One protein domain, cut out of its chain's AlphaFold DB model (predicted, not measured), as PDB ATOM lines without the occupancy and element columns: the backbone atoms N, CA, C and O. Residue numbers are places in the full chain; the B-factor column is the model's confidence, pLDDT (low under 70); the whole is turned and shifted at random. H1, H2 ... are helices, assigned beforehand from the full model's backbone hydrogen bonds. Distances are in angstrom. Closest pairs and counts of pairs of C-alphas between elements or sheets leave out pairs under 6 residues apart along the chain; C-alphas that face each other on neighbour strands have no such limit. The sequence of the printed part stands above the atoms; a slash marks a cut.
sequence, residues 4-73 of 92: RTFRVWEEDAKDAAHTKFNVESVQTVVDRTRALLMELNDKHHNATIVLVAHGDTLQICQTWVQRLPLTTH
ATOM      1  N   ARG A   4       1.436  -8.669 -61.147       63.50
ATOM      2  CA  ARG A   4       2.482  -9.687 -61.353       63.50
ATOM      3  C   ARG A   4       2.154 -10.997 -60.638       63.50
ATOM      4  O   ARG A   4       2.359 -12.052 -61.220       63.50
ATOM      5  N   THR A   5       1.581 -10.923 -59.439       69.81
ATOM      6  CA  THR A   5       1.253 -12.100 -58.621       69.81
ATOM      7  C   THR A   5       0.193 -12.985 -59.274       69.81
ATOM      8  O   THR A   5       0.363 -14.195 -59.307       69.81
ATOM      9  N   PHE A   6      -0.834 -12.395 -59.896       83.06
ATOM     10  CA  PHE A   6      -1.848 -13.162 -60.630       83.06
ATOM     11  C   PHE A   6      -1.251 -13.995 -61.769       83.06
ATOM     12  O   PHE A   6      -1.618 -15.150 -61.929       83.06
ATOM     13  N   ARG A   7      -0.272 -13.451 -62.504       92.00
ATOM     14  CA  ARG A   7       0.408 -14.194 -63.576       92.00
ATOM     15  C   ARG A   7       1.301 -15.310 -63.049       92.00
ATOM     16  O   ARG A   7       1.452 -16.312 -63.726       92.00
ATOM     17  N   VAL A   8       1.907 -15.131 -61.876       94.38
ATOM     18  CA  VAL A   8       2.666 -16.205 -61.221       94.38
ATOM     19  C   VAL A   8       1.712 -17.343 -60.858       94.38
ATOM     20  O   VAL A   8       1.928 -18.458 -61.301       94.38
ATOM     21  N   TRP A   9       0.590 -17.038 -60.203       93.81
ATOM     22  CA  TRP A   9      -0.399 -18.049 -59.810       93.81
ATOM     23  C   TRP A   9      -1.046 -18.783 -60.989       93.81
ATOM     24  O   TRP A   9      -1.327 -19.976 -60.895       93.81
ATOM     25  N   GLU A  10      -1.288 -18.092 -62.105       95.69
ATOM     26  CA  GLU A  10      -1.769 -18.722 -63.340       95.69
ATOM     27  C   GLU A  10      -0.768 -19.730 -63.905       95.69
ATOM     28  O   GLU A  10      -1.170 -20.748 -64.468       95.69
ATOM     29  N   GLU A  11       0.526 -19.442 -63.792       97.56
ATOM     30  CA  GLU A  11       1.570 -20.373 -64.194       97.56
ATOM     31  C   GLU A  11       1.702 -21.507 -63.167       97.56
ATOM     32  O   GLU A  11       1.801 -22.662 -63.584       97.56
ATOM     33  N   ASP A  12       1.581 -21.227 -61.863       97.38
ATOM     34  CA  ASP A  12       1.730 -22.240 -60.812       97.38
ATOM     35  C   ASP A  12       0.634 -23.305 -60.943       97.38
ATOM     36  O   ASP A  12       0.858 -24.489 -60.698       97.38
ATOM     37  N   ALA A  13      -0.563 -22.887 -61.370       97.44
ATOM     38  CA  ALA A  13      -1.694 -23.765 -61.645       97.44
ATOM     39  C   ALA A  13      -1.466 -24.706 -62.842       97.44
ATOM     40  O   ALA A  13      -2.148 -25.727 -62.961       97.44
ATOM     41  N   LYS A  14      -0.518 -24.381 -63.727       98.00
ATOM     42  CA  LYS A  14      -0.134 -25.215 -64.876       98.00
ATOM     43  C   LYS A  14       1.046 -26.118 -64.534       98.00
ATOM     44  O   LYS A  14       1.046 -27.281 -64.926       98.00
ATOM     45  N   ASP A  15       2.043 -25.581 -63.834       98.31
ATOM     46  CA  ASP A  15       3.293 -26.268 -63.512       98.31
ATOM     47  C   ASP A  15       3.878 -25.761 -62.187       98.31
ATOM     48  O   ASP A  15       4.485 -24.696 -62.123       98.31
ATOM     49  N   ALA A  16       3.767 -26.565 -61.132       97.75
ATOM     50  CA  ALA A  16       4.286 -26.216 -59.811       97.75
ATOM     51  C   ALA A  16       5.826 -26.099 -59.750       97.75
ATOM     52  O   ALA A  16       6.352 -25.596 -58.756       97.75
ATOM     53  N   ALA A  17       6.554 -26.570 -60.768       98.44
ATOM     54  CA  ALA A  17       8.014 -26.528 -60.824       98.44
ATOM     55  C   ALA A  17       8.564 -25.331 -61.619       98.44
ATOM     56  O   ALA A  17       9.785 -25.163 -61.708       98.44
ATOM     57  N   HIS A  18       7.711 -24.484 -62.200       97.69
ATOM     58  CA  HIS A  18       8.203 -23.380 -63.014       97.69
ATOM     59  C   HIS A  18       8.955 -22.328 -62.188       97.69
ATOM     60  O   HIS A  18       8.700 -22.103 -61.008       97.69
ATOM     61  N   THR A  19       9.781 -21.539 -62.868       97.50
ATOM     62  CA  THR A  19      10.486 -20.380 -62.287       97.50
ATOM     63  C   THR A  19      10.293 -19.106 -63.121       97.50
ATOM     64  O   THR A  19      11.097 -18.168 -63.085       97.50
ATOM     65  N   LYS A  20       9.205 -19.050 -63.908       96.19
ATOM     66  CA  LYS A  20       8.859 -17.892 -64.750       96.19
ATOM     67  C   LYS A  20       8.797 -16.619 -63.910       96.19
ATOM     68  O   LYS A  20       8.421 -16.639 -62.749       96.19
ATOM     69  N   PHE A  21       9.164 -15.484 -64.499       95.00
ATOM     70  CA  PHE A  21       9.256 -14.201 -63.788       95.00
ATOM     71  C   PHE A  21      10.296 -14.161 -62.654       95.00
ATOM     72  O   PHE A  21      10.240 -13.225 -61.852       95.00
ATOM     73  N   ASN A  22      11.258 -15.095 -62.630       95.31
ATOM     74  CA  ASN A  22      12.345 -15.167 -61.647       95.31
ATOM     75  C   ASN A  22      11.830 -15.313 -60.202       95.31
ATOM     76  O   ASN A  22      12.318 -14.635 -59.297       95.31
ATOM     77  N   VAL A  23      10.802 -16.146 -60.015       95.75
ATOM     78  CA  VAL A  23      10.274 -16.517 -58.693       95.75
ATOM     79  C   VAL A  23      10.746 -17.915 -58.284       95.75
ATOM     80  O   VAL A  23      11.109 -18.727 -59.137       95.75
ATOM     81  N   GLU A  24      10.733 -18.186 -56.978       97.19
ATOM     82  CA  GLU A  24      10.854 -19.543 -56.428       97.19
ATOM     83  C   GLU A  24       9.643 -20.380 -56.878       97.19
ATOM     84  O   GLU A  24       8.525 -19.868 -56.903       97.19
ATOM     85  N   SER A  25       9.859 -21.647 -57.241       98.25
ATOM     86  CA  SER A  25       8.763 -22.541 -57.637       98.25
ATOM     87  C   SER A  25       7.981 -23.041 -56.420       98.25
ATOM     88  O   SER A  25       8.553 -23.220 -55.340       98.25
ATOM     89  N   VAL A  26       6.694 -23.353 -56.598       98.44
ATOM     90  CA  VAL A  26       5.876 -24.000 -55.556       98.44
ATOM     91  C   VAL A  26       6.527 -25.305 -55.084       98.44
ATOM     92  O   VAL A  26       6.559 -25.575 -53.884       98.44
ATOM     93  N   GLN A  27       7.103 -26.087 -56.003       98.50
ATOM     94  CA  GLN A  27       7.823 -27.319 -55.680       98.50
ATOM     95  C   GLN A  27       8.991 -27.061 -54.720       98.50
ATOM     96  O   GLN A  27       9.097 -27.726 -53.695       98.50
ATOM     97  N   THR A  28       9.820 -26.051 -54.991       98.56
ATOM     98  CA  THR A  28      10.959 -25.695 -54.128       98.56
ATOM     99  C   THR A  28      10.503 -25.254 -52.735       98.56
ATOM    100  O   THR A  28      11.103 -25.656 -51.735       98.56
ATOM    101  N   VAL A  29       9.403 -24.492 -52.646       98.25
ATOM    102  CA  VAL A  29       8.797 -24.108 -51.359       98.25
ATOM    103  C   VAL A  29       8.339 -25.345 -50.578       98.25
ATOM    104  O   VAL A  29       8.575 -25.436 -49.367       98.25
ATOM    105  N   VAL A  30       7.708 -26.315 -51.248       97.88
ATOM    106  CA  VAL A  30       7.308 -27.586 -50.627       97.88
ATOM    107  C   VAL A  30       8.518 -28.376 -50.163       97.88
ATOM    108  O   VAL A  30       8.509 -28.844 -49.032       97.88
ATOM    109  N   ASP A  31       9.566 -28.498 -50.973       98.00
ATOM    110  CA  ASP A  31      10.731 -29.318 -50.633       98.00
ATOM    111  C   ASP A  31      11.362 -28.868 -49.306       98.00
ATOM    112  O   ASP A  31      11.582 -29.687 -48.408       98.00
ATOM    113  N   ARG A  32      11.560 -27.554 -49.121       97.69
ATOM    114  CA  ARG A  32      12.128 -27.012 -47.873       97.69
ATOM    115  C   ARG A  32      11.168 -27.082 -46.685       97.69
ATOM    116  O   ARG A  32      11.601 -27.345 -45.566       97.69
ATOM    117  N   THR A  33       9.872 -26.850 -46.898       96.75
ATOM    118  CA  THR A  33       8.886 -26.886 -45.800       96.75
ATOM    119  C   THR A  33       8.598 -28.315 -45.351       96.75
ATOM    120  O   THR A  33       8.539 -28.579 -44.153       96.75
ATOM    121  N   ARG A  34       8.529 -29.261 -46.290       95.38
ATOM    122  CA  ARG A  34       8.461 -30.699 -46.024       95.38
ATOM    123  C   ARG A  34       9.677 -31.182 -45.244       95.38
ATOM    124  O   ARG A  34       9.499 -31.906 -44.269       95.38
ATOM    125  N   ALA A  35      10.888 -30.814 -45.664       96.50
ATOM    126  CA  ALA A  35      12.107 -31.220 -44.968       96.50
ATOM    127  C   ALA A  35      12.085 -30.764 -43.500       96.50
ATOM    128  O   ALA A  35      12.318 -31.576 -42.607       96.50
ATOM    129  N   LEU A  36      11.689 -29.509 -43.252       95.88
ATOM    130  CA  LEU A  36      11.498 -28.981 -41.900       95.88
ATOM    131  C   LEU A  36      10.443 -29.775 -41.111       95.88
ATOM    132  O   LEU A  36      10.684 -30.134 -39.963       95.88
ATOM    133  N   LEU A  37       9.285 -30.077 -41.707       93.62
ATOM    134  CA  LEU A  37       8.252 -30.882 -41.042       93.62
ATOM    135  C   LEU A  37       8.764 -32.272 -40.646       93.62
ATOM    136  O   LEU A  37       8.481 -32.736 -39.542       93.62
ATOM    137  N   MET A  38       9.516 -32.928 -41.532       93.00
ATOM    138  CA  MET A  38      10.093 -34.246 -41.270       93.00
ATOM    139  C   MET A  38      11.135 -34.192 -40.148       93.00
ATOM    140  O   MET A  38      11.083 -35.025 -39.248       93.00
ATOM    141  N   GLU A  39      12.020 -33.192 -40.158       95.69
ATOM    142  CA  GLU A  39      13.006 -32.971 -39.091       95.69
ATOM    143  C   GLU A  39      12.328 -32.743 -37.733       95.69
ATOM    144  O   GLU A  39      12.698 -33.349 -36.728       95.69
ATOM    145  N   LEU A  40      11.298 -31.893 -37.692       94.00
ATOM    146  CA  LEU A  40      10.576 -31.587 -36.458       94.00
ATOM    147  C   LEU A  40       9.840 -32.811 -35.904       94.00
ATOM    148  O   LEU A  40       9.839 -33.017 -34.691       94.00
ATOM    149  N   ASN A  41       9.244 -33.624 -36.778       90.56
ATOM    150  CA  ASN A  41       8.558 -34.853 -36.387       90.56
ATOM    151  C   ASN A  41       9.528 -35.921 -35.853       90.56
ATOM    152  O   ASN A  41       9.176 -36.661 -34.936       90.56
ATOM    153  N   ASP A  42      10.738 -35.999 -36.410       93.12
ATOM    154  CA  ASP A  42      11.793 -36.899 -35.932       93.12
ATOM    155  C   ASP A  42      12.352 -36.448 -34.573       93.12
ATOM    156  O   ASP A  42      12.506 -37.244 -33.654       93.12
ATOM    157  N   LYS A  43      12.581 -35.143 -34.403       96.25
ATOM    158  CA  LYS A  43      13.226 -34.585 -33.208       96.25
ATOM    159  C   LYS A  43      12.307 -34.463 -31.990       96.25
ATOM    160  O   LYS A  43      12.788 -34.429 -30.855       96.25
ATOM    161  N   HIS A  44      10.996 -34.339 -32.198       93.75
ATOM    162  CA  HIS A  44      10.043 -34.014 -31.137       93.75
ATOM    163  C   HIS A  44       8.868 -35.000 -31.094       93.75
ATOM    164  O   HIS A  44       7.894 -34.861 -31.825       93.75
ATOM    165  N   HIS A  45       8.910 -35.959 -30.166       87.00
ATOM    166  CA  HIS A  45       7.877 -37.003 -30.056       87.00
ATOM    167  C   HIS A  45       6.685 -36.654 -29.148       87.00
ATOM    168  O   HIS A  45       5.659 -37.324 -29.207       87.00
ATOM    169  N   ASN A  46       6.801 -35.636 -28.289       89.94
ATOM    170  CA  ASN A  46       5.741 -35.255 -27.345       89.94
ATOM    171  C   ASN A  46       5.676 -33.734 -27.144       89.94
ATOM    172  O   ASN A  46       5.669 -33.231 -26.020       89.94
ATOM    173  N   ALA A  47       5.710 -32.995 -28.251       91.56
ATOM    174  CA  ALA A  47       5.610 -31.543 -28.247       91.56
ATOM    175  C   ALA A  47       4.530 -31.077 -29.223       91.56
ATOM    176  O   ALA A  47       4.363 -31.638 -30.306       91.56
ATOM    177  N   THR A  48       3.838 -30.003 -28.854       91.88
ATOM    178  CA  THR A  48       3.001 -29.249 -29.787       91.88
ATOM    179  C   THR A  48       3.865 -28.181 -30.436       91.88
ATOM    180  O   THR A  48       4.402 -27.315 -29.748       91.88
ATOM    181  N   ILE A  49       3.988 -28.232 -31.760       93.25
ATOM    182  CA  ILE A  49       4.782 -27.277 -32.534       93.25
ATOM    183  C   ILE A  49       3.838 -26.333 -33.273       93.25
ATOM    184  O   ILE A  49       2.885 -26.773 -33.915       93.25
ATOM    185  N   VAL A  50       4.120 -25.033 -33.195       95.38
ATOM    186  CA  VAL A  50       3.402 -23.994 -33.940       95.38
ATOM    187  C   VAL A  50       4.338 -23.423 -34.996       95.38
ATOM    188  O   VAL A  50       5.402 -22.901 -34.669       95.38
ATOM    189  N   LEU A  51       3.938 -23.520 -36.265       94.69
ATOM    190  CA  LEU A  51       4.668 -22.933 -37.386       94.69
ATOM    191  C   LEU A  51       4.088 -21.557 -37.705       94.69
ATOM    192  O   LEU A  51       2.911 -21.441 -38.035       94.69
ATOM    193  N   VAL A  52       4.926 -20.524 -37.627       96.44
ATOM    194  CA  VAL A  52       4.547 -19.140 -37.942       96.44
ATOM    195  C   VAL A  52       5.276 -18.713 -39.209       96.44
ATOM    196  O   VAL A  52       6.504 -18.686 -39.243       96.44
ATOM    197  N   ALA A  53       4.522 -18.408 -40.264       95.31
ATOM    198  CA  ALA A  53       5.062 -18.020 -41.564       95.31
ATOM    199  C   ALA A  53       4.036 -17.202 -42.370       95.31
ATOM    200  O   ALA A  53       2.968 -16.843 -41.877       95.31
ATOM    201  N   HIS A  54       4.367 -16.901 -43.625       94.62
ATOM    202  CA  HIS A  54       3.464 -16.229 -44.558       94.62
ATOM    203  C   HIS A  54       2.354 -17.162 -45.059       94.62
ATOM    204  O   HIS A  54       2.579 -18.359 -45.244       94.62
ATOM    205  N   GLY A  55       1.181 -16.591 -45.360       92.50
ATOM    206  CA  GLY A  55       0.017 -17.351 -45.830       92.50
ATOM    207  C   GLY A  55       0.271 -18.154 -47.109       92.50
ATOM    208  O   GLY A  55      -0.231 -19.263 -47.238       92.50
ATOM    209  N   ASP A  56       1.097 -17.653 -48.030       93.94
ATOM    210  CA  ASP A  56       1.430 -18.377 -49.263       93.94
ATOM    211  C   ASP A  56       2.245 -19.650 -48.976       93.94
ATOM    212  O   ASP A  56       1.813 -20.751 -49.310       93.94
ATOM    213  N   THR A  57       3.341 -19.522 -48.216       95.88
ATOM    214  CA  THR A  57       4.148 -20.658 -47.738       95.88
ATOM    215  C   THR A  57       3.301 -21.686 -46.985       95.88
ATOM    216  O   THR A  57       3.445 -22.887 -47.212       95.88
ATOM    217  N   LEU A  58       2.415 -21.232 -46.089       95.50
ATOM    218  CA  LEU A  58       1.577 -22.131 -45.293       95.50
ATOM    219  C   LEU A  58       0.496 -22.825 -46.130       95.50
ATOM    220  O   LEU A  58       0.261 -24.009 -45.913       95.50
ATOM    221  N   GLN A  59      -0.119 -22.157 -47.108       95.56
ATOM    222  CA  GLN A  59      -1.088 -22.792 -48.013       95.56
ATOM    223  C   GLN A  59      -0.419 -23.795 -48.960       95.56
ATOM    224  O   GLN A  59      -0.944 -24.890 -49.170       95.56
ATOM    225  N   ILE A  60       0.769 -23.476 -49.480       97.00
ATOM    226  CA  ILE A  60       1.578 -24.412 -50.270       97.00
ATOM    227  C   ILE A  60       1.903 -25.662 -49.439       97.00
ATOM    228  O   ILE A  60       1.636 -26.787 -49.865       97.00
ATOM    229  N   CYS A  61       2.388 -25.473 -48.210       95.44
ATOM    230  CA  CYS A  61       2.652 -26.568 -47.281       95.44
ATOM    231  C   CYS A  61       1.378 -27.370 -46.951       95.44
ATOM    232  O   CYS A  61       1.403 -28.599 -46.956       95.44
ATOM    233  N   GLN A  62       0.249 -26.697 -46.704       94.69
ATOM    234  CA  GLN A  62      -1.050 -27.325 -46.439       94.69
ATOM    235  C   GLN A  62      -1.488 -28.219 -47.605       94.69
ATOM    236  O   GLN A  62      -1.977 -29.320 -47.375       94.69
ATOM    237  N   THR A  63      -1.272 -27.777 -48.842       95.88
ATOM    238  CA  THR A  63      -1.598 -28.538 -50.061       95.88
ATOM    239  C   THR A  63      -0.832 -29.855 -50.109       95.88
ATOM    240  O   THR A  63      -1.421 -30.908 -50.355       95.88
ATOM    241  N   TRP A  64       0.466 -29.808 -49.789       95.44
ATOM    242  CA  TRP A  64       1.299 -31.002 -49.686       95.44
ATOM    243  C   TRP A  64       0.827 -31.939 -48.564       95.44
ATOM    244  O   TRP A  64       0.648 -33.133 -48.806       95.44
ATOM    245  N   VAL A  65       0.548 -31.411 -47.365       93.19
ATOM    246  CA  VAL A  65       0.048 -32.217 -46.233       93.19
ATOM    247  C   VAL A  65      -1.293 -32.885 -46.560       93.19
ATOM    248  O   VAL A  65      -1.523 -34.034 -46.186       93.19
ATOM    249  N   GLN A  66      -2.169 -32.198 -47.295       92.94
ATOM    250  CA  GLN A  66      -3.460 -32.728 -47.748       92.94
ATOM    251  C   GLN A  66      -3.342 -33.703 -48.930       92.94
ATOM    252  O   GLN A  66      -4.359 -34.231 -49.378       92.94
ATOM    253  N   ARG A  67      -2.124 -33.972 -49.423       93.31
ATOM    254  CA  ARG A  67      -1.845 -34.851 -50.571       93.31
ATOM    255  C   ARG A  67      -2.559 -34.406 -51.852       93.31
ATOM    256  O   ARG A  67      -2.955 -35.230 -52.674       93.31
ATOM    257  N   LEU A  68      -2.726 -33.097 -52.014       95.88
ATOM    258  CA  LEU A  68      -3.313 -32.501 -53.206       95.88
ATOM    259  C   LEU A  68      -2.217 -32.144 -54.223       95.88
ATOM    260  O   LEU A  68      -1.067 -31.913 -53.835       95.88
ATOM    261  N   PRO A  69      -2.541 -32.061 -55.528       98.00
ATOM    262  CA  PRO A  69      -1.605 -31.544 -56.519       98.00
ATOM    263  C   PRO A  69      -1.140 -30.134 -56.146       98.00
ATOM    264  O   PRO A  69      -1.964 -29.263 -55.862       98.00
ATOM    265  N   LEU A  70       0.168 -29.875 -56.193       97.94
ATOM    266  CA  LEU A  70       0.742 -28.581 -55.790       97.94
ATOM    267  C   LEU A  70       0.246 -27.405 -56.648       97.94
ATOM    268  O   LEU A  70       0.151 -26.271 -56.180       97.94
ATOM    269  N   THR A  71      -0.165 -27.693 -57.880       98.19
ATOM    270  CA  THR A  71      -0.822 -26.742 -58.785       98.19
ATOM    271  C   THR A  71      -2.166 -26.229 -58.252       98.19
ATOM    272  O   THR A  71      -2.677 -25.214 -58.711       98.19
ATOM    273  N   THR A  72      -2.746 -26.884 -57.243       97.50
ATOM    274  CA  THR A  72      -4.018 -26.493 -56.617       97.50
ATOM    275  C   THR A  72      -3.847 -25.716 -55.312       97.50
ATOM    276  O   THR A  72      -4.825 -25.505 -54.601       97.50
ATOM    277  N   HIS A  73      -2.641 -25.233 -54.991       96.12
ATOM    278  CA  HIS A  73      -2.367 -24.594 -53.697       96.12
ATOM    279  C   HIS A  73      -3.158 -23.308 -53.409       96.12
ATOM    280  O   HIS A  73      -3.233 -22.872 -52.264       96.12
TER     281      HIS A  73
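Overview. This is residues 4 to 73 of the 92 residues of an uncharacterized protein of Salpingoeca rosetta (strain ATCC 50818 / BSB-021) (UniProt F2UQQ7). A short helix, H1, stands near the beginning of the long helix H2, which runs along the length of the domain; H3 crosses the first half of H2 on one side, and residues 42 to 48 stick out at the far end. The printed part has 70 residues with three named helices, H1, H2 and H3 in chain order, and no named strand: all helix. It is a rod of 42 by 20 by 15 A, only just loose, close to compact, with a radius of gyration of the C-alphas of 13.3 A.

Arrangement. H1, residues 4 to 12, is close but not clearly touching to H2, residues 26 to 43; their closest C-alphas, Asp 12 and Val 26, are 6.9 A apart, and their lines are about perpendicular at 74 degrees. H2 touches H3, residues 55 to 65, with residues 26 to 34 alone; the closest C-alphas, Val 30 and Cys 61, are 5.8 A apart. They run the same way at a steep tilt of 69 degrees, only just short of about perpendicular. H1 and H3 are apart. In H1, H2 and H3 every O i to N i+4 pair is within hydrogen-bond range.

Along the chain. H1 begins at C-alpha 4 (2.482, -9.687, -61.353) and is 12.6 A long. H2 is 25.8 A long. H3 is 14.9 A long and ends at C-alpha 65 (0.048, -32.217, -46.233).

Size, cuts and confidence. The C-alphas farthest apart, Arg 4 and Asn 46, are 42.7 A apart. Both links are long, and the printed part has no cut. Residues 4 to 5 have pLDDT under 70.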